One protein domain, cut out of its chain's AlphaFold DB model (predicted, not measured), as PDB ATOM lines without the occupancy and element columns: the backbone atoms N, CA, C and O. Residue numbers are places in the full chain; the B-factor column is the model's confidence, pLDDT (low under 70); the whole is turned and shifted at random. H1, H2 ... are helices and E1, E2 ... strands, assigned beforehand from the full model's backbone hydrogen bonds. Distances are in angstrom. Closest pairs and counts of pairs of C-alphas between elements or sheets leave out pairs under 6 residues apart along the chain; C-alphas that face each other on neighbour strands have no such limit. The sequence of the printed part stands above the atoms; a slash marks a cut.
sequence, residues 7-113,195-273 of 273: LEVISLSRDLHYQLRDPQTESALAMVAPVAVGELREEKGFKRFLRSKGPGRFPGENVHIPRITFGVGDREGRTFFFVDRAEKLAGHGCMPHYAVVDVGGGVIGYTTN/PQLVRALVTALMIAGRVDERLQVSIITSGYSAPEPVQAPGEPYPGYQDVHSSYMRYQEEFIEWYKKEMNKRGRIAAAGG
ATOM      1  N   LEU A   7     212.096 277.325 150.651       97.06
ATOM      2  CA  LEU A   7     211.423 276.362 151.509       97.06
ATOM      3  C   LEU A   7     210.252 277.034 152.215       97.06
ATOM      4  O   LEU A   7     210.360 278.167 152.683       97.06
ATOM      5  N   GLU A   8     209.139 276.317 152.300       97.50
ATOM      6  CA  GLU A   8     207.941 276.723 153.014       97.50
ATOM      7  C   GLU A   8     207.554 275.686 154.072       97.50
ATOM      8  O   GLU A   8     207.591 274.485 153.800       97.50
ATOM      9  N   VAL A   9     207.154 276.144 155.263       97.50
ATOM     10  CA  VAL A   9     206.584 275.293 156.322       97.50
ATOM     11  C   VAL A   9     205.072 275.471 156.361       97.50
ATOM     12  O   VAL A   9     204.576 276.568 156.621       97.50
ATOM     13  N   ILE A  10     204.339 274.382 156.142       97.12
ATOM     14  CA  ILE A  10     202.876 274.373 156.063       97.12
ATOM     15  C   ILE A  10     202.312 273.534 157.201       97.12
ATOM     16  O   ILE A  10     202.667 272.365 157.342       97.12
ATOM     17  N   SER A  11     201.412 274.111 157.994       95.75
ATOM     18  CA  SER A  11     200.662 273.383 159.020       95.75
ATOM     19  C   SER A  11     199.683 272.401 158.388       95.75
ATOM     20  O   SER A  11     198.963 272.738 157.448       95.75
ATOM     21  N   LEU A  12     199.635 271.185 158.921       95.50
ATOM     22  CA  LEU A  12     198.676 270.161 158.522       95.50
ATOM     23  C   LEU A  12     197.479 270.144 159.479       95.50
ATOM     24  O   LEU A  12     197.473 270.803 160.515       95.50
ATOM     25  N   SER A  13     196.446 269.378 159.125       92.69
ATOM     26  CA  SER A  13     195.232 269.256 159.941       92.69
ATOM     27  C   SER A  13     195.474 268.584 161.293       92.69
ATOM     28  O   SER A  13     194.740 268.838 162.246       92.69
ATOM     29  N   ARG A  14     196.490 267.717 161.387       92.44
ATOM     30  CA  ARG A  14     196.878 267.070 162.640       92.44
ATOM     31  C   ARG A  14     197.767 268.004 163.454       92.44
ATOM     32  O   ARG A  14     198.687 268.616 162.918       92.44
ATOM     33  N   ASP A  15     197.498 268.081 164.754       91.62
ATOM     34  CA  ASP A  15     198.179 269.025 165.636       91.62
ATOM     35  C   ASP A  15     199.699 268.836 165.637       91.62
ATOM     36  O   ASP A  15     200.192 267.706 165.696       91.62
ATOM     37  N   LEU A  16     200.428 269.951 165.542       94.69
ATOM     38  CA  LEU A  16     201.891 270.000 165.457       94.69
ATOM     39  C   LEU A  16     202.500 269.103 164.356       94.69
ATOM     40  O   LEU A  16     203.656 268.691 164.455       94.69
ATOM     41  N   HIS A  17     201.734 268.807 163.301       96.00
ATOM     42  CA  HIS A  17     202.249 268.195 162.081       96.00
ATOM     43  C   HIS A  17     202.419 269.257 161.002       96.00
ATOM     44  O   HIS A  17     201.544 270.101 160.792       96.00
ATOM     45  N   TYR A  18     203.532 269.178 160.279       97.19
ATOM     46  CA  TYR A  18     203.860 270.128 159.225       97.19
ATOM     47  C   TYR A  18     204.373 269.414 157.977       97.19
ATOM     48  O   TYR A  18     204.830 268.270 158.022       97.19
ATOM     49  N   GLN A  19     204.317 270.115 156.853       97.50
ATOM     50  CA  GLN A  19     204.960 269.732 155.607       97.50
ATOM     51  C   GLN A  19     205.977 270.802 155.221       97.50
ATOM     52  O   GLN A  19     205.672 271.993 155.245       97.50
ATOM     53  N   LEU A  20     207.172 270.358 154.840       97.62
ATOM     54  CA  LEU A  20     208.149 271.195 154.157       97.62
ATOM     55  C   LEU A  20     207.882 271.096 152.657       97.62
ATOM     56  O   LEU A  20     207.815 269.987 152.120       97.62
ATOM     57  N   ARG A  21     207.713 272.234 151.989       97.12
ATOM     58  CA  ARG A  21     207.376 272.319 150.562       97.12
ATOM     59  C   ARG A  21     208.338 273.254 149.839       97.12
ATOM     60  O   ARG A  21     208.745 274.266 150.403       97.12
ATOM     61  N   ASP A  22     208.663 272.943 148.592       96.00
ATOM     62  CA  ASP A  22     209.239 273.925 147.674       96.00
ATOM     63  C   ASP A  22     208.094 274.749 147.058       96.00
ATOM     64  O   ASP A  22     207.283 274.196 146.312       96.00
ATOM     65  N   PRO A  23     207.980 276.053 147.359       94.44
ATOM     66  CA  PRO A  23     206.885 276.877 146.855       94.44
ATOM     67  C   PRO A  23     206.938 277.117 145.339       94.44
ATOM     68  O   PRO A  23     205.925 277.520 144.777       94.44
ATOM     69  N   GLN A  24     208.076 276.893 144.669       93.38
ATOM     70  CA  GLN A  24     208.182 277.073 143.217       93.38
ATOM     71  C   GLN A  24     207.618 275.878 142.450       93.38
ATOM     72  O   GLN A  24     206.980 276.047 141.414       93.38
ATOM     73  N   THR A  25     207.865 274.670 142.956       94.88
ATOM     74  CA  THR A  25     207.441 273.413 142.318       94.88
ATOM     75  C   THR A  25     206.202 272.798 142.965       94.88
ATOM     76  O   THR A  25     205.686 271.797 142.474       94.88
ATOM     77  N   GLU A  26     205.761 273.353 144.094       93.94
ATOM     78  CA  GLU A  26     204.746 272.807 145.002       93.94
ATOM     79  C   GLU A  26     205.056 271.389 145.515       93.94
ATOM     80  O   GLU A  26     204.201 270.719 146.103       93.94
ATOM     81  N   SER A  27     206.295 270.925 145.338       94.06
ATOM     82  CA  SER A  27     206.698 269.579 145.718       94.06
ATOM     83  C   SER A  27     206.886 269.463 147.230       94.06
ATOM     84  O   SER A  27     207.485 270.320 147.885       94.06
ATOM     85  N   ALA A  28     206.361 268.382 147.807       95.50
ATOM     86  CA  ALA A  28     206.589 268.069 149.210       95.50
ATOM     87  C   ALA A  28     208.008 267.525 149.392       95.50
ATOM     88  O   ALA A  28     208.365 266.501 148.812       95.50
ATOM     89  N   LEU A  29     208.786 268.198 150.233       95.88
ATOM     90  CA  LEU A  29     210.180 267.876 150.512       95.88
ATOM     91  C   LEU A  29     210.310 266.948 151.721       95.88
ATOM     92  O   LEU A  29     211.132 266.035 151.716       95.88
ATOM     93  N   ALA A  30     209.501 267.182 152.757       97.38
ATOM     94  CA  ALA A  30     209.488 266.380 153.973       97.38
ATOM     95  C   ALA A  30     208.199 266.559 154.776       97.38
ATOM     96  O   ALA A  30     207.442 267.514 154.595       97.38
ATOM     97  N   MET A  31     208.000 265.635 155.703       97.19
ATOM     98  CA  MET A  31     206.996 265.670 156.750       97.19
ATOM     99  C   MET A  31     207.680 265.934 158.088       97.19
ATOM    100  O   MET A  31     208.790 265.462 158.341       97.19
ATOM    101  N   VAL A  32     206.993 266.683 158.942       97.50
ATOM    102  CA  VAL A  32     207.412 266.974 160.310       97.50
ATOM    103  C   VAL A  32     206.318 266.486 161.240       97.50
ATOM    104  O   VAL A  32     205.159 266.877 161.085       97.50
ATOM    105  N   ALA A  33     206.675 265.631 162.190       96.19
ATOM    106  CA  ALA A  33     205.727 265.082 163.151       96.19
ATOM    107  C   ALA A  33     206.386 264.875 164.522       96.19
ATOM    108  O   ALA A  33     207.578 264.558 164.573       96.19
ATOM    109  N   PRO A  34     205.639 265.026 165.631       95.69
ATOM    110  CA  PRO A  34     206.139 264.708 166.961       95.69
ATOM    111  C   PRO A  34     206.421 263.204 167.055       95.69
ATOM    112  O   PRO A  34     205.518 262.393 166.880       95.69
ATOM    113  N   VAL A  35     207.666 262.822 167.327       94.94
ATOM    114  CA  VAL A  35     208.097 261.416 167.475       94.94
ATOM    115  C   VAL A  35     208.287 261.020 168.933       94.94
ATOM    116  O   VAL A  35     208.111 259.858 169.273       94.94
ATOM    117  N   ALA A  36     208.581 261.986 169.803       93.06
ATOM    118  CA  ALA A  36     208.664 261.781 171.240       93.06
ATOM    119  C   ALA A  36     208.142 263.017 171.971       93.06
ATOM    120  O   ALA A  36     208.400 264.155 171.570       93.06
ATOM    121  N   VAL A  37     207.409 262.787 173.056       91.50
ATOM    122  CA  VAL A  37     206.841 263.833 173.907       91.50
ATOM    123  C   VAL A  37     207.152 263.450 175.343       91.50
ATOM    124  O   VAL A  37     206.825 262.348 175.780       91.50
ATOM    125  N   GLY A  38     207.847 264.334 176.054       87.06
ATOM    126  CA  GLY A  38     208.172 264.136 177.461       87.06
ATOM    127  C   GLY A  38     206.925 264.127 178.343       87.06
ATOM    128  O   GLY A  38     205.843 264.559 177.941       87.06
ATOM    129  N   GLU A  39     207.085 263.665 179.578       81.31
ATOM    130  CA  GLU A  39     205.984 263.633 180.535       81.31
ATOM    131  C   GLU A  39     205.477 265.040 180.870       81.31
ATOM    132  O   GLU A  39     206.245 265.973 181.132       81.31
ATOM    133  N   LEU A  40     204.154 265.185 180.915       75.00
ATOM    134  CA  LEU A  40     203.526 266.404 181.396       75.00
ATOM    135  C   LEU A  40     203.695 266.494 182.917       75.00
ATOM    136  O   LEU A  40     203.182 265.660 183.661       75.00
ATOM    137  N   ARG A  41     204.389 267.530 183.397       67.94
ATOM    138  CA  ARG A  41     204.534 267.808 184.829       67.94
ATOM    139  C   ARG A  41     203.594 268.931 185.247       67.94
ATOM    140  O   ARG A  41     203.780 270.076 184.855       67.94
ATOM    141  N   GLU A  42     202.611 268.632 186.088       59.41
ATOM    142  CA  GLU A  42     201.824 269.677 186.746       59.41
ATOM    143  C   GLU A  42     202.600 270.253 187.947       59.41
ATOM    144  O   GLU A  42     202.953 269.525 188.881       59.41
ATOM    145  N   GLU A  43     202.859 271.568 187.976       54.84
ATOM    146  CA  GLU A  43     203.346 272.215 189.205       54.84
ATOM    147  C   GLU A  43     202.231 272.173 190.274       54.84
ATOM    148  O   GLU A  43     201.238 272.901 190.210       54.84
ATOM    149  N   LYS A  44     202.394 271.320 191.298       47.53
ATOM    150  CA  LYS A  44     201.443 271.211 192.422       47.53
ATOM    151  C   LYS A  44     201.317 272.542 193.193       47.53
ATOM    152  O   LYS A  44     202.303 273.199 193.533       47.53
ATOM    153  N   GLY A  45     200.071 272.901 193.521       43.41
ATOM    154  CA  GLY A  45     199.558 274.227 193.912       43.41
ATOM    155  C   GLY A  45     200.162 275.011 195.092       43.41
ATOM    156  O   GLY A  45     199.655 276.090 195.379       43.41
ATOM    157  N   PHE A  46     201.229 274.564 195.762       44.50
ATOM    158  CA  PHE A  46     201.827 275.324 196.877       44.50
ATOM    159  C   PHE A  46     202.892 276.338 196.407       44.50
ATOM    160  O   PHE A  46     202.913 277.480 196.867       44.50
ATOM    161  N   LYS A  47     203.703 275.998 195.387       48.50
ATOM    162  CA  LYS A  47     204.599 276.969 194.708       48.50
ATOM    163  C   LYS A  47     203.820 278.037 193.915       48.50
ATOM    164  O   LYS A  47     204.318 279.147 193.724       48.50
ATOM    165  N   ARG A  48     202.571 277.718 193.545       48.53
ATOM    166  CA  ARG A  48     201.586 278.569 192.847       48.53
ATOM    167  C   ARG A  48     201.198 279.822 193.642       48.53
ATOM    168  O   ARG A  48     200.927 280.859 193.046       48.53
ATOM    169  N   PHE A  49     201.192 279.744 194.977       44.62
ATOM    170  CA  PHE A  49     200.795 280.857 195.850       44.62
ATOM    171  C   PHE A  49     201.970 281.791 196.183       44.62
ATOM    172  O   PHE A  49     201.807 283.008 196.208       44.62
ATOM    173  N   LEU A  50     203.181 281.249 196.357       47.84
ATOM    174  CA  LEU A  50     204.386 282.032 196.675       47.84
ATOM    175  C   LEU A  50     204.927 282.847 195.487       47.84
ATOM    176  O   LEU A  50     205.495 283.914 195.697       47.84
ATOM    177  N   ARG A  51     204.715 282.399 194.242       51.03
ATOM    178  CA  ARG A  51     205.080 283.158 193.025       51.03
ATOM    179  C   ARG A  51     204.035 284.212 192.613       51.03
ATOM    180  O   ARG A  51     204.266 284.957 191.672       51.03
ATOM    181  N   SER A  52     202.898 284.295 193.313       43.75
ATOM    182  CA  SER A  52     201.709 285.052 192.880       43.75
ATOM    183  C   SER A  52     201.718 286.566 193.146       43.75
ATOM    184  O   SER A  52     200.751 287.239 192.793       43.75
ATOM    185  N   LYS A  53     202.769 287.129 193.758       44.69
ATOM    186  CA  LYS A  53     202.817 288.554 194.127       44.69
ATOM    187  C   LYS A  53     204.078 289.232 193.587       44.69
ATOM    188  O   LYS A  53     205.108 289.238 194.252       44.69
ATOM    189  N   GLY A  54     203.992 289.812 192.390       47.44
ATOM    190  CA  GLY A  54     205.032 290.687 191.841       47.44
ATOM    191  C   GLY A  54     204.708 291.225 190.436       47.44
ATOM    192  O   GLY A  54     203.930 290.598 189.715       47.44
ATOM    193  N   PRO A  55     205.271 292.383 190.042       43.66
ATOM    194  CA  PRO A  55     205.195 292.886 188.671       43.66
ATOM    195  C   PRO A  55     205.954 291.950 187.711       43.66
ATOM    196  O   PRO A  55     207.065 291.522 188.020       43.66
ATOM    197  N   GLY A  56     205.362 291.632 186.551       48.62
ATOM    198  CA  GLY A  56     205.974 290.765 185.526       48.62
ATOM    199  C   GLY A  56     205.265 289.435 185.242       48.62
ATOM    200  O   GLY A  56     205.897 288.544 184.689       48.62
ATOM    201  N   ARG A  57     203.986 289.295 185.618       53.94
ATOM    202  CA  ARG A  57     203.187 288.085 185.367       53.94
ATOM    203  C   ARG A  57     202.888 287.920 183.872       53.94
ATOM    204  O   ARG A  57     202.241 288.787 183.285       53.94
ATOM    205  N   PHE A  58     203.290 286.802 183.279       51.84
ATOM    206  CA  PHE A  58     202.906 286.423 181.920       51.84
ATOM    207  C   PHE A  58     201.665 285.510 181.917       51.84
ATOM    208  O   PHE A  58     201.516 284.650 182.796       51.84
ATOM    209  N   PRO A  59     200.758 285.645 180.932       47.91
ATOM    210  CA  PRO A  59     199.711 284.655 180.701       47.91
ATOM    211  C   PRO A  59     200.328 283.253 180.558       47.91
ATOM    212  O   PRO A  59     201.300 283.069 179.828       47.91
ATOM    213  N   GLY A  60     199.782 282.259 181.265       54.09
ATOM    214  CA  GLY A  60     200.223 280.866 181.132       54.09
ATOM    215  C   GLY A  60     201.390 280.423 182.022       54.09
ATOM    216  O   GLY A  60     201.771 279.267 181.914       54.09
ATOM    217  N   GLU A  61     201.890 281.245 182.955       60.28
ATOM    218  CA  GLU A  61     202.986 280.917 183.908       60.28
ATOM    219  C   GLU A  61     202.863 279.605 184.711       60.28
ATOM    220  O   GLU A  61     203.787 279.236 185.430       60.28
ATOM    221  N   ASN A  62     201.739 278.893 184.616       63.69
ATOM    222  CA  ASN A  62     201.491 277.630 185.312       63.69
ATOM    223  C   ASN A  62     201.387 276.421 184.367       63.69
ATOM    224  O   ASN A  62     201.075 275.326 184.830       63.69
ATOM    225  N   VAL A  63     201.577 276.601 183.056       75.38
ATOM    226  CA  VAL A  63     201.479 275.513 182.077       75.38
ATOM    227  C   VAL A  63     202.874 274.997 181.767       75.38
ATOM    228  O   VAL A  63     203.714 275.728 181.249       75.38
ATOM    229  N   HIS A  64     203.129 273.729 182.070       83.94
ATOM    230  CA  HIS A  64     204.363 273.070 181.670       83.94
ATOM    231  C   HIS A  64     204.220 272.537 180.249       83.94
ATOM    232  O   HIS A  64     203.374 271.684 179.987       83.94
ATOM    233  N   ILE A  65     205.059 273.019 179.338       88.19
ATOM    234  CA  ILE A  65     205.188 272.425 178.014       88.19
ATOM    235  C   ILE A  65     206.328 271.403 178.111       88.19
ATOM    236  O   ILE A  65     207.479 271.816 178.303       88.19
ATOM    237  N   PRO A  66     206.044 270.091 178.016       90.56
ATOM    238  CA  PRO A  66     207.074 269.070 178.016       90.56
ATOM    239  C   PRO A  66     208.047 269.273 176.854       90.56
ATOM    240  O   PRO A  66     207.790 270.013 175.902       90.56
ATOM    241  N   ARG A  67     209.173 268.576 176.936       93.12
ATOM    242  CA  ARG A  67     210.072 268.399 175.803       93.12
ATOM    243  C   ARG A  67     209.318 267.743 174.646       93.12
ATOM    244  O   ARG A  67     208.566 266.795 174.872       93.12
ATOM    245  N   ILE A  68     209.511 268.229 173.424       94.81
ATOM    246  CA  ILE A  68     208.879 267.657 172.228       94.81
ATOM    247  C   ILE A  68     209.954 267.474 171.166       94.81
ATOM    248  O   ILE A  68     210.643 268.426 170.806       94.81
ATOM    249  N   THR A  69     210.079 266.255 170.653       96.69
ATOM    250  CA  THR A  69     210.982 265.940 169.542       96.69
ATOM    251  C   THR A  69     210.179 265.724 168.287       96.69
ATOM    252  O   THR A  69     209.238 264.930 168.277       96.69
ATOM    253  N   PHE A  70     210.589 266.390 167.219       97.44
ATOM    254  CA  PHE A  70     210.008 266.250 165.899       97.44
ATOM    255  C   PHE A  70     210.964 265.489 164.992       97.44
ATOM    256  O   PHE A  70     212.133 265.854 164.881       97.44
ATOM    257  N   GLY A  71     210.466 264.455 164.323       96.62
ATOM    258  CA  GLY A  71     211.173 263.832 163.210       96.62
ATOM    259  C   GLY A  71     210.925 264.641 161.944       96.62
ATOM    260  O   GLY A  71     209.771 264.928 161.623       96.62
ATOM    261  N   VAL A  72     211.994 265.009 161.236       97.44
ATOM    262  CA  VAL A  72     211.922 265.605 159.896       97.44
ATOM    263  C   VAL A  72     212.364 264.545 158.904       97.44
ATOM    264  O   VAL A  72     213.536 264.172 158.882       97.44
ATOM    265  N   GLY A  73     211.440 264.034 158.096       96.12
ATOM    266  CA  GLY A  73     211.699 262.884 157.230       96.12
ATOM    267  C   GLY A  73     210.882 262.887 155.951       96.12
ATOM    268  O   GLY A  73     210.013 263.734 155.753       96.12
ATOM    269  N   ASP A  74     211.160 261.943 155.060       93.31
ATOM    270  CA  ASP A  74     210.320 261.735 153.882       93.31
ATOM    271  C   ASP A  74     208.978 261.069 154.237       93.31
ATOM    272  O   ASP A  74     208.683 260.725 155.384       93.31
ATOM    273  N   ARG A  75     208.121 260.909 153.223       86.38
ATOM    274  CA  ARG A  75     206.801 260.276 153.370       86.38
ATOM    275  C   ARG A  75     206.874 258.779 153.672       86.38
ATOM    276  O   ARG A  75     205.879 258.219 154.116       86.38
ATOM    277  N   GLU A  76     208.019 258.146 153.430       86.25
ATOM    278  CA  GLU A  76     208.250 256.719 153.683       86.25
ATOM    279  C   GLU A  76     208.678 256.464 155.139       86.25
ATOM    280  O   GLU A  76     208.808 255.316 155.558       86.25
ATOM    281  N   GLY A  77     208.849 257.529 155.932       80.00
ATOM    282  CA  GLY A  77     209.190 257.455 157.350       80.00
ATOM    283  C   GLY A  77     210.693 257.455 157.624       80.00
ATOM    284  O   GLY A  77     211.097 257.338 158.784       80.00
ATOM    285  N   ARG A  78     211.540 257.629 156.601       91.69
ATOM    286  CA  ARG A  78     212.977 257.809 156.815       91.69
ATOM    287  C   ARG A  78     213.221 259.219 157.338       91.69
ATOM    288  O   ARG A  78     212.972 260.213 156.660       91.69
ATOM    289  N   THR A  79     213.750 259.288 158.553       94.50
ATOM    290  CA  THR A  79     214.124 260.551 159.193       94.50
ATOM    291  C   THR A  79     215.449 261.055 158.622       94.50
ATOM    292  O   THR A  79     216.385 260.284 158.429       94.50
ATOM    293  N   PHE A  80     215.529 262.352 158.336       95.25
ATOM    294  CA  PHE A  80     216.755 263.044 157.943       95.25
ATOM    295  C   PHE A  80     217.491 263.609 159.159       95.25
ATOM    296  O   PHE A  80     218.713 263.519 159.231       95.25
ATOM    297  N   PHE A  81     216.742 264.203 160.088       97.06
ATOM    298  CA  PHE A  81     217.219 264.742 161.360       97.06
ATOM    299  C   PHE A  81     216.029 264.970 162.304       97.06
ATOM    300  O   PHE A  81     214.866 264.922 161.891       97.06
ATOM    301  N   PHE A  82     216.327 265.254 163.563       97.81
ATOM    302  CA  PHE A  82     215.361 265.618 164.587       97.81
ATOM    303  C   PHE A  82     215.459 267.102 164.935       97.81
ATOM    304  O   PHE A  82     216.548 267.678 164.964       97.81
ATOM    305  N   VAL A  83     214.312 267.709 165.230       97.88
ATOM    306  CA  VAL A  83     214.206 269.035 165.849       97.88
ATOM    307  C   VAL A  83     213.700 268.823 167.266       97.88
ATOM    308  O   VAL A  83     212.558 268.414 167.472       97.88
ATOM    309  N   ASP A  84     214.560 269.056 168.245       97.12
ATOM    310  CA  ASP A  84     214.300 268.734 169.639       97.12
ATOM    311  C   ASP A  84     214.120 270.000 170.464       97.12
ATOM    312  O   ASP A  84     215.072 270.739 170.719       97.12
ATOM    313  N   ARG A  85     212.881 270.237 170.882       95.62
ATOM    314  CA  ARG A  85     212.486 271.376 171.698       95.62
ATOM    315  C   ARG A  85     212.672 271.055 173.171       95.62
ATOM    316  O   ARG A  85     211.984 270.170 173.682       95.62
ATOM    317  N   ALA A  86     213.474 271.851 173.874       93.38
ATOM    318  CA  ALA A  86     213.617 271.740 175.324       93.38
ATOM    319  C   ALA A  86     212.270 271.867 176.064       93.38
ATOM    320  O   ALA A  86     211.337 272.543 175.610       93.38
ATOM    321  N   GLU A  87     212.171 271.239 177.236       89.56
ATOM    322  CA  GLU A  87     211.040 271.485 178.130       89.56
ATOM    323  C   GLU A  87     211.025 272.945 178.595       89.56
ATOM    324  O   GLU A  87     212.061 273.605 178.706       89.56
ATOM    325  N   LYS A  88     209.827 273.487 178.825       86.44
ATOM    326  CA  LYS A  88     209.681 274.890 179.205       86.44
ATOM    327  C   LYS A  88     208.366 275.145 179.934       86.44
ATOM    328  O   LYS A  88     207.297 274.749 179.483       86.44
ATOM    329  N   LEU A  89     208.430 275.949 180.991       80.44
ATOM    330  CA  LEU A  89     207.251 276.578 181.584       80.44
ATOM    331  C   LEU A  89     206.731 277.702 180.668       80.44
ATOM    332  O   LEU A  89     207.476 278.609 180.291       80.44
ATOM    333  N   ALA A  90     205.457 277.664 180.296       76.56
ATOM    334  CA  ALA A  90     204.811 278.742 179.558       76.56
ATOM    335  C   ALA A  90     204.879 280.063 180.342       76.56
ATOM    336  O   ALA A  90     205.026 280.070 181.559       76.56
ATOM    337  N   GLY A  91     204.870 281.197 179.641       69.94
ATOM    338  CA  GLY A  91     205.080 282.520 180.252       69.94
ATOM    339  C   GLY A  91     206.523 282.806 180.694       69.94
ATOM    340  O   GLY A  91     206.872 283.942 180.990       69.94
ATOM    341  N   HIS A  92     207.411 281.815 180.685       75.62
ATOM    342  CA  HIS A  92     208.816 282.046 180.970       75.62
ATOM    343  C   HIS A  92     209.476 282.876 179.856       75.62
ATOM    344  O   HIS A  92     209.437 282.498 178.681       75.62
ATOM    345  N   GLY A  93     210.148 283.971 180.229       74.38
ATOM    346  CA  GLY A  93     210.767 284.924 179.290       74.38
ATOM    347  C   GLY A  93     211.978 284.400 178.500       74.38
ATOM    348  O   GLY A  93     212.520 285.107 177.660       74.38
ATOM    349  N   CYS A  94     212.393 283.157 178.743       82.81
ATOM    350  CA  CYS A  94     213.452 282.485 177.995       82.81
ATOM    351  C   CYS A  94     212.752 281.658 176.919       82.81
ATOM    352  O   CYS A  94     211.966 280.768 177.250       82.81
ATOM    353  N   MET A  95     212.918 281.997 175.642       84.25
ATOM    354  CA  MET A  95     212.391 281.167 174.551       84.25
ATOM    355  C   MET A  95     213.037 279.776 174.603       84.25
ATOM    356  O   MET A  95     214.207 279.694 174.967       84.25
ATOM    357  N   PRO A  96     212.282 278.704 174.300       86.00
ATOM    358  CA  PRO A  96     212.834 277.361 174.338       86.00
ATOM    359  C   PRO A  96     213.967 277.240 173.321       86.00
ATOM    360  O   PRO A  96     213.888 277.758 172.208       86.00
ATOM    361  N   HIS A  97     215.017 276.550 173.730       89.88
ATOM    362  CA  HIS A  97     216.090 276.151 172.843       89.88
ATOM    363  C   HIS A  97     215.661 274.964 171.992       89.88
ATOM    364  O   HIS A  97     214.941 274.080 172.473       89.88
ATOM    365  N   TYR A  98     216.140 274.933 170.750       96.38
ATOM    366  CA  TYR A  98     215.990 273.772 169.890       96.38
ATOM    367  C   TYR A  98     217.359 273.230 169.506       96.38
ATOM    368  O   TYR A  98     218.202 273.955 168.975       96.38
ATOM    369  N   ALA A  99     217.549 271.939 169.758       97.31
ATOM    370  CA  ALA A  99     218.674 271.181 169.243       97.31
ATOM    371  C   ALA A  99     218.272 270.540 167.916       97.31
ATOM    372  O   ALA A  99     217.166 270.018 167.770       97.31
ATOM    373  N   VAL A 100     219.175 270.578 166.945       97.81
ATOM    374  CA  VAL A 100     219.042 269.858 165.682       97.81
ATOM    375  C   VAL A 100     219.971 268.663 165.762       97.81
ATOM    376  O   VAL A 100     221.171 268.838 165.968       97.81
ATOM    377  N   VAL A 101     219.419 267.460 165.651       97.81
ATOM    378  CA  VAL A 101     220.138 266.216 165.955       97.81
ATOM    379  C   VAL A 101     220.079 265.283 164.756       97.81
ATOM    380  O   VAL A 101     219.027 265.115 164.144       97.81
ATOM    381  N   ASP A 102     221.209 264.695 164.387       95.94
ATOM    382  CA  ASP A 102     221.264 263.676 163.349       95.94
ATOM    383  C   ASP A 102     220.593 262.364 163.796       95.94
ATOM    384  O   ASP A 102     220.261 262.150 164.962       95.94
ATOM    385  N   VAL A 103     220.387 261.454 162.845       93.56
ATOM    386  CA  VAL A 103     219.756 260.150 163.112       93.56
ATOM    387  C   VAL A 103     220.577 259.224 164.017       93.56
ATOM    388  O   VAL A 103     220.026 258.289 164.589       93.56
ATOM    389  N   GLY A 104     221.883 259.463 164.146       94.62
ATOM    390  CA  GLY A 104     222.787 258.753 165.049       94.62
ATOM    391  C   GLY A 104     222.829 259.334 166.467       94.62
ATOM    392  O   GLY A 104     223.514 258.768 167.317       94.62
ATOM    393  N   GLY A 105     222.104 260.426 166.738       94.00
ATOM    394  CA  GLY A 105     222.092 261.125 168.025       94.00
ATOM    395  C   GLY A 105     223.161 262.214 168.168       94.00
ATOM    396  O   GLY A 105     223.244 262.870 169.206       94.00
ATOM    397  N   GLY A 106     223.974 262.442 167.135       95.88
ATOM    398  CA  GLY A 106     224.936 263.535 167.113       95.88
ATOM    399  C   GLY A 106     224.235 264.879 166.945       95.88
ATOM    400  O   GLY A 106     223.408 265.069 166.054       95.88
ATOM    401  N   VAL A 107     224.559 265.852 167.795       96.75
ATOM    402  CA  VAL A 107     224.051 267.214 167.611       96.75
ATOM    403  C   VAL A 107     224.690 267.821 166.362       96.75
ATOM    404  O   VAL A 107     225.911 267.842 166.224       96.75
ATOM    405  N   ILE A 108     223.851 268.334 165.466       96.44
ATOM    406  CA  ILE A 108     224.236 269.114 164.285       96.44
ATOM    407  C   ILE A 108     224.466 270.571 164.697       96.44
ATOM    408  O   ILE A 108     225.437 271.204 164.282       96.44
ATOM    409  N   GLY A 109     223.571 271.101 165.528       96.88
ATOM    410  CA  GLY A 109     223.672 272.445 166.067       96.88
ATOM    411  C   GLY A 109     222.398 272.879 166.771       96.88
ATOM    412  O   GLY A 109     221.561 272.057 167.147       96.88
ATOM    413  N   TYR A 110     222.253 274.185 166.935       96.50
ATOM    414  CA  TYR A 110     221.258 274.775 167.812       96.50
ATOM    415  C   TYR A 110     220.666 276.061 167.244       96.50
ATOM    416  O   TYR A 110     221.369 276.861 166.615       96.50
ATOM    417  N   THR A 111     219.386 276.301 167.527       93.81
ATOM    418  CA  THR A 111     218.755 277.608 167.315       93.81
ATOM    419  C   THR A 111     218.684 278.333 168.658       93.81
ATOM    420  O   THR A 111     218.102 277.840 169.626       93.81
ATOM    421  N   THR A 112     219.353 279.485 168.758       87.69
ATOM    422  CA  THR A 112     219.541 280.187 170.036       87.69
ATOM    423  C   THR A 112     219.100 281.637 169.952       87.69
ATOM    424  O   THR A 112     219.282 282.288 168.927       87.69
ATOM    425  N   ASN A 113     218.572 282.154 171.060       85.00
ATOM    426  CA  ASN A 113     218.310 283.574 171.244       85.00
ATOM    427  C   ASN A 113     219.177 284.103 172.388       85.00
ATOM    428  O   ASN A 113     219.326 283.442 173.416       85.00
ATOM    429  N   PRO A 195     225.641 277.177 153.314       95.69
ATOM    430  CA  PRO A 195     226.117 275.875 153.764       95.69
ATOM    431  C   PRO A 195     224.963 274.958 154.176       95.69
ATOM    432  O   PRO A 195     223.970 275.416 154.747       95.69
ATOM    433  N   GLN A 196     225.115 273.648 153.963       94.62
ATOM    434  CA  GLN A 196     224.085 272.674 154.337       94.62
ATOM    435  C   GLN A 196     223.712 272.767 155.824       94.62
ATOM    436  O   GLN A 196     222.529 272.720 156.150       94.62
ATOM    437  N   LEU A 197     224.693 272.978 156.711       95.44
ATOM    438  CA  LEU A 197     224.456 273.201 158.141       95.44
ATOM    439  C   LEU A 197     223.483 274.366 158.383       95.44
ATOM    440  O   LEU A 197     222.489 274.206 159.084       95.44
ATOM    441  N   VAL A 198     223.724 275.520 157.755       96.31
ATOM    442  CA  VAL A 198     222.861 276.702 157.898       96.31
ATOM    443  C   VAL A 198     221.463 276.412 157.357       96.31
ATOM    444  O   VAL A 198     220.483 276.732 158.020       96.31
ATOM    445  N   ARG A 199     221.347 275.729 156.212       96.62
ATOM    446  CA  ARG A 199     220.046 275.304 155.662       96.62
ATOM    447  C   ARG A 199     219.267 274.423 156.643       96.62
ATOM    448  O   ARG A 199     218.069 274.637 156.828       96.62
ATOM    449  N   ALA A 200     219.938 273.476 157.303       96.00
ATOM    450  CA  ALA A 200     219.340 272.616 158.326       96.00
ATOM    451  C   ALA A 200     218.813 273.427 159.516       96.00
ATOM    452  O   ALA A 200     217.653 273.292 159.901       96.00
ATOM    453  N   LEU A 201     219.660 274.304 160.064       97.38
ATOM    454  CA  LEU A 201     219.352 275.104 161.248       97.38
ATOM    455  C   LEU A 201     218.257 276.143 160.974       97.38
ATOM    456  O   LEU A 201     217.369 276.320 161.802       97.38
ATOM    457  N   VAL A 202     218.260 276.779 159.798       96.69
ATOM    458  CA  VAL A 202     217.177 277.677 159.359       96.69
ATOM    459  C   VAL A 202     215.868 276.905 159.199       96.69
ATOM    460  O   VAL A 202     214.833 277.350 159.686       96.69
ATOM    461  N   THR A 203     215.902 275.718 158.585       96.56
ATOM    462  CA  THR A 203     214.708 274.865 158.460       96.56
ATOM    463  C   THR A 203     214.147 274.497 159.837       96.56
ATOM    464  O   THR A 203     212.948 274.629 160.077       96.56
ATOM    465  N   ALA A 204     215.015 274.091 160.768       97.31
ATOM    466  CA  ALA A 204     214.630 273.784 162.141       97.31
ATOM    467  C   ALA A 204     214.062 275.004 162.877       97.31
ATOM    468  O   ALA A 204     213.075 274.872 163.596       97.31
ATOM    469  N   LEU A 205     214.631 276.195 162.666       96.00
ATOM    470  CA  LEU A 205     214.121 277.445 163.223       96.00
ATOM    471  C   LEU A 205     212.714 277.774 162.703       96.00
ATOM    472  O   LEU A 205     211.864 278.194 163.482       96.00
ATOM    473  N   MET A 206     212.443 277.572 161.412       95.94
ATOM    474  CA  MET A 206     211.101 277.801 160.863       95.94
ATOM    475  C   MET A 206     210.070 276.837 161.458       95.94
ATOM    476  O   MET A 206     208.960 277.251 161.794       95.94
ATOM    477  N   ILE A 207     210.446 275.565 161.634       96.62
ATOM    478  CA  ILE A 207     209.620 274.572 162.335       96.62
ATOM    479  C   ILE A 207     209.380 275.025 163.781       96.62
ATOM    480  O   ILE A 207     208.233 275.080 164.221       96.62
ATOM    481  N   ALA A 208     210.441 275.403 164.497       95.31
ATOM    482  CA  ALA A 208     210.379 275.899 165.868       95.31
ATOM    483  C   ALA A 208     209.434 277.101 166.012       95.31
ATOM    484  O   ALA A 208     208.599 277.113 166.912       95.31
ATOM    485  N   GLY A 209     209.499 278.064 165.087       93.31
ATOM    486  CA  GLY A 209     208.601 279.219 165.063       93.31
ATOM    487  C   GLY A 209     207.129 278.812 164.976       93.31
ATOM    488  O   GLY A 209     206.314 279.283 165.766       93.31
ATOM    489  N   ARG A 210     206.790 277.870 164.084       94.75
ATOM    490  CA  ARG A 210     205.415 277.357 163.941       94.75
ATOM    491  C   ARG A 210     204.950 276.538 165.137       94.75
ATOM    492  O   ARG A 210     203.771 276.588 165.492       94.75
ATOM    493  N   VAL A 211     205.857 275.784 165.751       94.06
ATOM    494  CA  VAL A 211     205.583 275.028 166.976       94.06
ATOM    495  C   VAL A 211     205.288 275.991 168.121       94.06
ATOM    496  O   VAL A 211     204.248 275.866 168.766       94.06
ATOM    497  N   ASP A 212     206.146 276.983 168.351       91.69
ATOM    498  CA  ASP A 212     205.967 277.940 169.443       91.69
ATOM    499  C   ASP A 212     204.731 278.828 169.241       91.69
ATOM    500  O   ASP A 212     203.986 279.030 170.200       91.69
ATOM    501  N   GLU A 213     204.448 279.274 168.011       90.56
ATOM    502  CA  GLU A 213     203.212 279.988 167.662       90.56
ATOM    503  C   GLU A 213     201.975 279.146 168.013       90.56
ATOM    504  O   GLU A 213     201.100 279.581 168.770       90.56
ATOM    505  N   ARG A 214     201.922 277.896 167.533       91.81
ATOM    506  CA  ARG A 214     200.793 276.988 167.777       91.81
ATOM    507  C   ARG A 214     200.597 276.689 169.265       91.81
ATOM    508  O   ARG A 214     199.454 276.675 169.739       91.81
ATOM    509  N   LEU A 215     201.687 276.453 169.997       89.75
ATOM    510  CA  LEU A 215     201.668 276.208 171.441       89.75
ATOM    511  C   LEU A 215     201.172 277.439 172.205       89.75
ATOM    512  O   LEU A 215     200.297 277.312 173.064       89.75
ATOM    513  N   GLN A 216     201.678 278.627 171.865       85.94
ATOM    514  CA  GLN A 216     201.263 279.888 172.475       85.94
ATOM    515  C   GLN A 216     199.771 280.155 172.255       85.94
ATOM    516  O   GLN A 216     199.062 280.454 173.217       85.94
ATOM    517  N   VAL A 217     199.270 279.979 171.027       85.56
ATOM    518  CA  VAL A 217     197.836 280.109 170.721       85.56
ATOM    519  C   VAL A 217     197.007 279.122 171.549       85.56
ATOM    520  O   VAL A 217     195.996 279.522 172.130       85.56
ATOM    521  N   SER A 218     197.447 277.864 171.682       84.00
ATOM    522  CA  SER A 218     196.745 276.859 172.501       84.00
ATOM    523  C   SER A 218     196.612 277.300 173.954       84.00
ATOM    524  O   SER A 218     195.534 277.238 174.539       84.00
ATOM    525  N   ILE A 219     197.717 277.771 174.535       83.00
ATOM    526  CA  ILE A 219     197.780 278.181 175.940       83.00
ATOM    527  C   ILE A 219     196.828 279.346 176.216       83.00
ATOM    528  O   ILE A 219     196.225 279.395 177.286       83.00
ATOM    529  N   ILE A 220     196.688 280.266 175.260       80.50
ATOM    530  CA  ILE A 220     195.848 281.458 175.404       80.50
ATOM    531  C   ILE A 220     194.362 281.143 175.184       80.50
ATOM    532  O   ILE A 220     193.522 281.714 175.877       80.50
ATOM    533  N   THR A 221     194.025 280.264 174.234       81.44
ATOM    534  CA  THR A 221     192.648 280.146 173.717       81.44
ATOM    535  C   THR A 221     191.873 278.918 174.191       81.44
ATOM    536  O   THR A 221     190.678 279.026 174.450       81.44
ATOM    537  N   SER A 222     192.518 277.758 174.315       75.75
ATOM    538  CA  SER A 222     191.835 276.473 174.544       75.75
ATOM    539  C   SER A 222     192.393 275.667 175.718       75.75
ATOM    540  O   SER A 222     191.832 274.635 176.080       75.75
ATOM    541  N   GLY A 223     193.485 276.135 176.323       75.62
ATOM    542  CA  GLY A 223     194.297 275.327 177.221       75.62
ATOM    543  C   GLY A 223     195.286 274.455 176.444       75.62
ATOM    544  O   GLY A 223     195.130 274.159 175.256       75.62
ATOM    545  N   TYR A 224     196.370 274.080 177.116       81.56
ATOM    546  CA  TYR A 224     197.401 273.237 176.525       81.56
ATOM    547  C   TYR A 224     197.038 271.756 176.652       81.56
ATOM    548  O   TYR A 224     196.731 271.289 177.747       81.56
ATOM    549  N   SER A 225     197.143 271.027 175.541       82.31
ATOM    550  CA  SER A 225     197.161 269.565 175.502       82.31
ATOM    551  C   SER A 225     198.450 269.123 174.826       82.31
ATOM    552  O   SER A 225     198.840 269.701 173.812       82.31
ATOM    553  N   ALA A 226     199.111 268.108 175.380       83.56
ATOM    554  CA  ALA A 226     200.290 267.536 174.746       83.56
ATOM    555  C   ALA A 226     199.894 266.818 173.442       83.56
ATOM    556  O   ALA A 226     198.834 266.184 173.411       83.56
ATOM    557  N   PRO A 227     200.710 266.909 172.374       86.12
ATOM    558  CA  PRO A 227     200.455 266.152 171.158       86.12
ATOM    559  C   PRO A 227     200.680 264.658 171.398       86.12
ATOM    560  O   PRO A 227     201.498 264.262 172.229       86.12
ATOM    561  N   GLU A 228     200.004 263.824 170.617       87.81
ATOM    562  CA  GLU A 228     200.304 262.395 170.571       87.81
ATOM    563  C   GLU A 228     201.509 262.142 169.651       87.81
ATOM    564  O   GLU A 228     201.479 262.572 168.489       87.81
ATOM    565  N   PRO A 229     202.562 261.448 170.123       89.81
ATOM    566  CA  PRO A 229     203.677 261.075 169.267       89.81
ATOM    567  C   PRO A 229     203.237 260.057 168.205       89.81
ATOM    568  O   PRO A 229     202.377 259.208 168.442       89.81
ATOM    569  N   VAL A 230     203.847 260.121 167.020       88.75
ATOM    570  CA  VAL A 230     203.584 259.160 165.932       88.75
ATOM    571  C   VAL A 230     204.221 257.791 166.171       88.75
ATOM    572  O   VAL A 230     203.833 256.821 165.527       88.75
ATOM    573  N   GLN A 231     205.193 257.708 167.078       80.56
ATOM    574  CA  GLN A 231     205.880 256.478 167.463       80.56
ATOM    575  C   GLN A 231     205.539 256.109 168.909       80.56
ATOM    576  O   GLN A 231     205.114 256.955 169.700       80.56
ATOM    577  N   ALA A 232     205.713 254.829 169.249       71.44
ATOM    578  CA  ALA A 232     205.548 254.363 170.620       71.44
ATOM    579  C   ALA A 232     206.527 255.094 171.564       71.44
ATOM    580  O   ALA A 232     207.621 255.457 171.129       71.44
ATOM    581  N   PRO A 233     206.168 255.293 172.845       76.12
ATOM    582  CA  PRO A 233     207.043 255.951 173.810       76.12
ATOM    583  C   PRO A 233     208.431 255.297 173.870       76.12
ATOM    584  O   PRO A 233     208.543 254.083 174.042       76.12
ATOM    585  N   GLY A 234     209.483 256.104 173.739       78.88
ATOM    586  CA  GLY A 234     210.873 255.655 173.740       78.88
ATOM    587  C   GLY A 234     211.847 256.808 173.499       78.88
ATOM    588  O   GLY A 234     211.433 257.936 173.222       78.88
ATOM    589  N   GLU A 235     213.145 256.531 173.626       88.00
ATOM    590  CA  GLU A 235     214.180 257.500 173.261       88.00
ATOM    591  C   GLU A 235     214.252 257.622 171.728       88.00
ATOM    592  O   GLU A 235     214.474 256.614 171.056       88.00
ATOM    593  N   PRO A 236     214.067 258.826 171.152       90.69
ATOM    594  CA  PRO A 236     214.033 259.005 169.700       90.69
ATOM    595  C   PRO A 236     215.413 258.862 169.040       90.69
ATOM    596  O   PRO A 236     215.486 258.563 167.850       90.69
ATOM    597  N   TYR A 237     216.498 259.086 169.790       91.81
ATOM    598  CA  TYR A 237     217.882 258.960 169.330       91.81
ATOM    599  C   TYR A 237     218.858 258.790 170.521       91.81
ATOM    600  O   TYR A 237     218.515 259.163 171.649       91.81
ATOM    601  N   PRO A 238     220.081 258.260 170.309       89.81
ATOM    602  CA  PRO A 238     221.090 258.119 171.366       89.81
ATOM    603  C   PRO A 238     221.495 259.454 172.009       89.81
ATOM    604  O   PRO A 238     221.786 260.417 171.312       89.81
ATOM    605  N   GLY A 239     221.565 259.517 173.343       87.25
ATOM    606  CA  GLY A 239     221.939 260.749 174.058       87.25
ATOM    607  C   GLY A 239     220.793 261.753 174.226       87.25
ATOM    608  O   GLY A 239     221.022 262.880 174.664       87.25
ATOM    609  N   TYR A 240     219.555 261.337 173.925       87.62
ATOM    610  CA  TYR A 240     218.344 262.132 174.093       87.62
ATOM    611  C   TYR A 240     218.324 262.888 175.426       87.62
ATOM    612  O   TYR A 240     218.199 264.106 175.425       87.62
ATOM    613  N   GLN A 241     218.507 262.224 176.568       87.19
ATOM    614  CA  GLN A 241     218.286 262.840 177.884       87.19
ATOM    615  C   GLN A 241     219.157 264.083 178.166       87.19
ATOM    616  O   GLN A 241     218.658 265.035 178.766       87.19
ATOM    617  N   ASP A 242     220.387 264.139 177.653       88.69
ATOM    618  CA  ASP A 242     221.375 265.156 178.045       88.69
ATOM    619  C   ASP A 242     221.481 266.358 177.092       88.69
ATOM    620  O   ASP A 242     222.119 267.358 177.444       88.69
ATOM    621  N   VAL A 243     220.840 266.306 175.914       90.75
ATOM    622  CA  VAL A 243     221.053 267.280 174.819       90.75
ATOM    623  C   VAL A 243     220.783 268.740 175.214       90.75
ATOM    624  O   VAL A 243     221.370 269.661 174.646       90.75
ATOM    625  N   HIS A 244     219.902 268.958 176.197       91.62
ATOM    626  CA  HIS A 244     219.479 270.284 176.664       91.62
ATOM    627  C   HIS A 244     220.050 270.663 178.029       91.62
ATOM    628  O   HIS A 244     219.715 271.722 178.551       91.62
ATOM    629  N   SER A 245     220.908 269.840 178.631       87.88
ATOM    630  CA  SER A 245     221.417 270.059 179.996       87.88
ATOM    631  C   SER A 245     222.079 271.434 180.195       87.88
ATOM    632  O   SER A 245     221.877 272.079 181.229       87.88
ATOM    633  N   SER A 246     222.824 271.925 179.200       86.62
ATOM    634  CA  SER A 246     223.423 273.268 179.210       86.62
ATOM    635  C   SER A 246     222.363 274.373 179.176       86.62
ATOM    636  O   SER A 246     222.436 275.328 179.951       86.62
ATOM    637  N   TYR A 247     221.341 274.213 178.334       88.81
ATOM    638  CA  TYR A 247     220.225 275.146 178.234       88.81
ATOM    639  C   TYR A 247     219.386 275.184 179.516       88.81
ATOM    640  O   TYR A 247     219.047 276.271 179.974       88.81
ATOM    641  N   MET A 248     219.106 274.035 180.137       87.75
ATOM    642  CA  MET A 248     218.338 273.986 181.389       87.75
ATOM    643  C   MET A 248     219.039 274.768 182.507       87.75
ATOM    644  O   MET A 248     218.402 275.542 183.219       87.75
ATOM    645  N   ARG A 249     220.370 274.658 182.604       86.81
ATOM    646  CA  ARG A 249     221.172 275.455 183.546       86.81
ATOM    647  C   ARG A 249     221.124 276.948 183.227       86.81
ATOM    648  O   ARG A 249     220.876 277.765 184.110       86.81
ATOM    649  N   TYR A 250     221.314 277.304 181.958       86.94
ATOM    650  CA  TYR A 250     221.215 278.693 181.506       86.94
ATOM    651  C   TYR A 250     219.836 279.294 181.816       86.94
ATOM    652  O   TYR A 250     219.733 280.447 182.236       86.94
ATOM    653  N   GLN A 251     218.771 278.514 181.632       85.31
ATOM    654  CA  GLN A 251     217.406 278.930 181.902       85.31
ATOM    655  C   GLN A 251     217.234 279.320 183.376       85.31
ATOM    656  O   GLN A 251     216.692 280.390 183.656       85.31
ATOM    657  N   GLU A 252     217.732 278.505 184.306       82.94
ATOM    658  CA  GLU A 252     217.700 278.799 185.744       82.94
ATOM    659  C   GLU A 252     218.426 280.112 186.070       82.94
ATOM    660  O   GLU A 252     217.841 281.007 186.690       82.94
ATOM    661  N   GLU A 253     219.654 280.279 185.569       86.19
ATOM    662  CA  GLU A 253     220.456 281.495 185.759       86.19
ATOM    663  C   GLU A 253     219.765 282.742 185.182       86.19
ATOM    664  O   GLU A 253     219.710 283.806 185.815       86.19
ATOM    665  N   PHE A 254     219.202 282.623 183.977       85.31
ATOM    666  CA  PHE A 254     218.517 283.717 183.302       85.31
ATOM    667  C   PHE A 254     217.273 284.168 184.068       85.31
ATOM    668  O   PHE A 254     217.060 285.372 184.203       85.31
ATOM    669  N   ILE A 255     216.459 283.250 184.603       81.81
ATOM    670  CA  ILE A 255     215.259 283.607 185.385       81.81
ATOM    671  C   ILE A 255     215.625 284.451 186.596       81.81
ATOM    672  O   ILE A 255     214.937 285.430 186.902       81.81
ATOM    673  N   GLU A 256     216.650 284.029 187.334       82.88
ATOM    674  CA  GLU A 256     217.056 284.724 188.549       82.88
ATOM    675  C   GLU A 256     217.498 286.147 188.241       82.88
ATOM    676  O   GLU A 256     217.080 287.093 188.918       82.88
ATOM    677  N   TRP A 257     218.298 286.305 187.187       87.31
ATOM    678  CA  TRP A 257     218.685 287.612 186.683       87.31
ATOM    679  C   TRP A 257     217.468 288.425 186.212       87.31
ATOM    680  O   TRP A 257     217.277 289.558 186.657       87.31
ATOM    681  N   TYR A 258     216.595 287.833 185.393       84.44
ATOM    682  CA  TYR A 258     215.429 288.489 184.797       84.44
ATOM    683  C   TYR A 258     214.480 289.054 185.858       84.44
ATOM    684  O   TYR A 258     214.062 290.209 185.785       84.44
ATOM    685  N   LYS A 259     214.188 288.273 186.905       82.38
ATOM    686  CA  LYS A 259     213.358 288.722 188.034       82.38
ATOM    687  C   LYS A 259     213.973 289.917 188.759       82.38
ATOM    688  O   LYS A 259     213.255 290.854 189.113       82.38
ATOM    689  N   LYS A 260     215.290 289.901 188.996       85.38
ATOM    690  CA  LYS A 260     216.002 291.021 189.634       85.38
ATOM    691  C   LYS A 260     215.919 292.280 188.770       85.38
ATOM    692  O   LYS A 260     215.619 293.353 189.297       85.38
ATOM    693  N   GLU A 261     216.122 292.138 187.464       85.44
ATOM    694  CA  GLU A 261     216.098 293.245 186.509       85.44
ATOM    695  C   GLU A 261     214.694 293.855 186.364       85.44
ATOM    696  O   GLU A 261     214.528 295.067 186.504       85.44
ATOM    697  N   MET A 262     213.651 293.034 186.210       82.31
ATOM    698  CA  MET A 262     212.268 293.522 186.129       82.31
ATOM    699  C   MET A 262     211.811 294.217 187.418       82.31
ATOM    700  O   MET A 262     211.188 295.277 187.359       82.31
ATOM    701  N   ASN A 263     212.190 293.699 188.592       81.88
ATOM    702  CA  ASN A 263     211.912 294.360 189.872       81.88
ATOM    703  C   ASN A 263     212.651 295.696 190.028       81.88
ATOM    704  O   ASN A 263     212.162 296.612 190.693       81.88
ATOM    705  N   LYS A 264     213.855 295.827 189.460       84.50
ATOM    706  CA  LYS A 264     214.582 297.101 189.425       84.50
ATOM    707  C   LYS A 264     213.857 298.103 188.526       84.50
ATOM    708  O   LYS A 264     213.570 299.207 188.984       84.50
ATOM    709  N   ARG A 265     213.498 297.704 187.301       81.81
ATOM    710  CA  ARG A 265     212.756 298.549 186.347       81.81
ATOM    711  C   ARG A 265     211.401 298.994 186.904       81.81
ATOM    712  O   ARG A 265     211.084 300.175 186.836       81.81
ATOM    713  N   GLY A 266     210.652 298.087 187.535       80.69
ATOM    714  CA  GLY A 266     209.370 298.407 188.172       80.69
ATOM    715  C   GLY A 266     209.490 299.428 189.307       80.69
ATOM    716  O   GLY A 266     208.663 300.328 189.409       80.69
ATOM    717  N   ARG A 267     210.550 299.348 190.128       82.56
ATOM    718  CA  ARG A 267     210.819 300.344 191.182       82.56
ATOM    719  C   ARG A 267     211.170 301.717 190.617       82.56
ATOM    720  O   ARG A 267     210.710 302.712 191.159       82.56
ATOM    721  N   ILE A 268     211.961 301.768 189.545       81.50
ATOM    722  CA  ILE A 268     212.303 303.028 188.869       81.50
ATOM    723  C   ILE A 268     211.038 303.667 188.284       81.50
ATOM    724  O   ILE A 268     210.795 304.845 188.520       81.50
ATOM    725  N   ALA A 269     210.205 302.886 187.592       76.44
ATOM    726  CA  ALA A 269     208.946 303.372 187.030       76.44
ATOM    727  C   ALA A 269     207.981 303.895 188.111       76.44
ATOM    728  O   ALA A 269     207.354 304.926 187.915       76.44
ATOM    729  N   ALA A 270     207.903 303.225 189.266       72.69
ATOM    730  CA  ALA A 270     207.070 303.659 190.390       72.69
ATOM    731  C   ALA A 270     207.613 304.893 191.139       72.69
ATOM    732  O   ALA A 270     206.852 305.553 191.835       72.69
ATOM    733  N   ALA A 271     208.913 305.184 191.035       69.75
ATOM    734  CA  ALA A 271     209.551 306.335 191.679       69.75
ATOM    735  C   ALA A 271     209.625 307.583 190.777       69.75
ATOM    736  O   ALA A 271     209.909 308.667 191.275       69.75
ATOM    737  N   GLY A 272     209.422 307.422 189.466       59.53
ATOM    738  CA  GLY A 272     209.420 308.505 188.476       59.53
ATOM    739  C   GLY A 272     208.031 308.886 187.953       59.53
ATOM    740  O   GLY A 272     207.961 309.608 186.960       59.53
ATOM    741  N   GLY A 273     206.962 308.367 188.567       47.00
ATOM    742  CA  GLY A 273     205.562 308.669 188.253       47.00
ATOM    743  C   GLY A 273     204.866 309.471 189.342       47.00
ATOM    744  O   GLY A 273     205.414 309.543 190.466       47.00
TER     745      GLY A 273
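This is residues 7 to 113 and 195 to 273 of the 273 residues of an uncharacterized protein of Actinomadura rudentiformis (UniProt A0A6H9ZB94). What does the model look like? A sheet of seven strands, curled like part of a barrel, wraps round one long helix, H2; a second long helix, H3, reaches away from this body, and residues 268 to 273 stick out at its far end. Between E3 and E4 the backbone makes a large loop away from the body, with the short helix H1 on it. What is it made of? The printed part has 186 residues, with the named elements E1 E2 E3 H1 E4 E5 E6 E7 H2 H3 along the chain; the sheet has the order E1 E2 E3 E4 E5 E6 E7, antiparallel throughout, and the class is mixed, helices and strands. How large is it? It is compact by its radius of gyration of the C-alphas, 18.4 A, yet elongated, with spans of 60 by 34 by 32 A.

Where do the first elements lie? E1 is residues 7 to 11, beginning at C-alpha 7 (211.423, 276.362, 151.509); E2 is residues 18 to 21, and E3, residues 28 to 37, is 25.1 A long. H1 is residues 47 to 50. Which strands follow? E4 is residues 68 to 73, E5 residues 79 to 85, E6 residues 98 to 101 and E7 residues 107 to 113. Where are the long helices? H2, residues 196 to 221, is 37.7 A long; H3, residues 245 to 271, is 39.9 A long and ends at C-alpha 271 (209.551, 306.335, 191.679).

How is the sheet joined? It holds two meanders, runs of strands each the antiparallel neighbour of the one before: E1 E2 E3 and E4 E5 E6 E7. E3 and E4, one from each meander, are antiparallel neighbours, with N 31 and O 73 2.8 A apart; in the hairpin of E1 and E2, N 8 and O 21 are 2.8 A apart, both pairs within hydrogen-bond range. What is on the sheet? H2 is on one face, two layers in all, and the strongly twisted sheet curls round it; among the closest C-alphas are those of Val 83 of E5 and Ala 204, 6.0 A. H1 and H3 are not on the sheet, and H2 and H3 are apart. Are the helix backbones complete? In H2 and H3 every O i to N i+4 pair is within hydrogen-bond range; H1 is too short for one, and its 1 O i to N i+3 pair is not within range.

Where is the printed part cut? Residues 114 to 194 are not printed, and C-alphas 113 and 195 are 20.6 A apart. Which links are long? H1 to E4, E5 to E6 and H2 to H3. Where is confidence low? The pLDDT is under 70 at residues 41 to 62, 91 and 271 to 273.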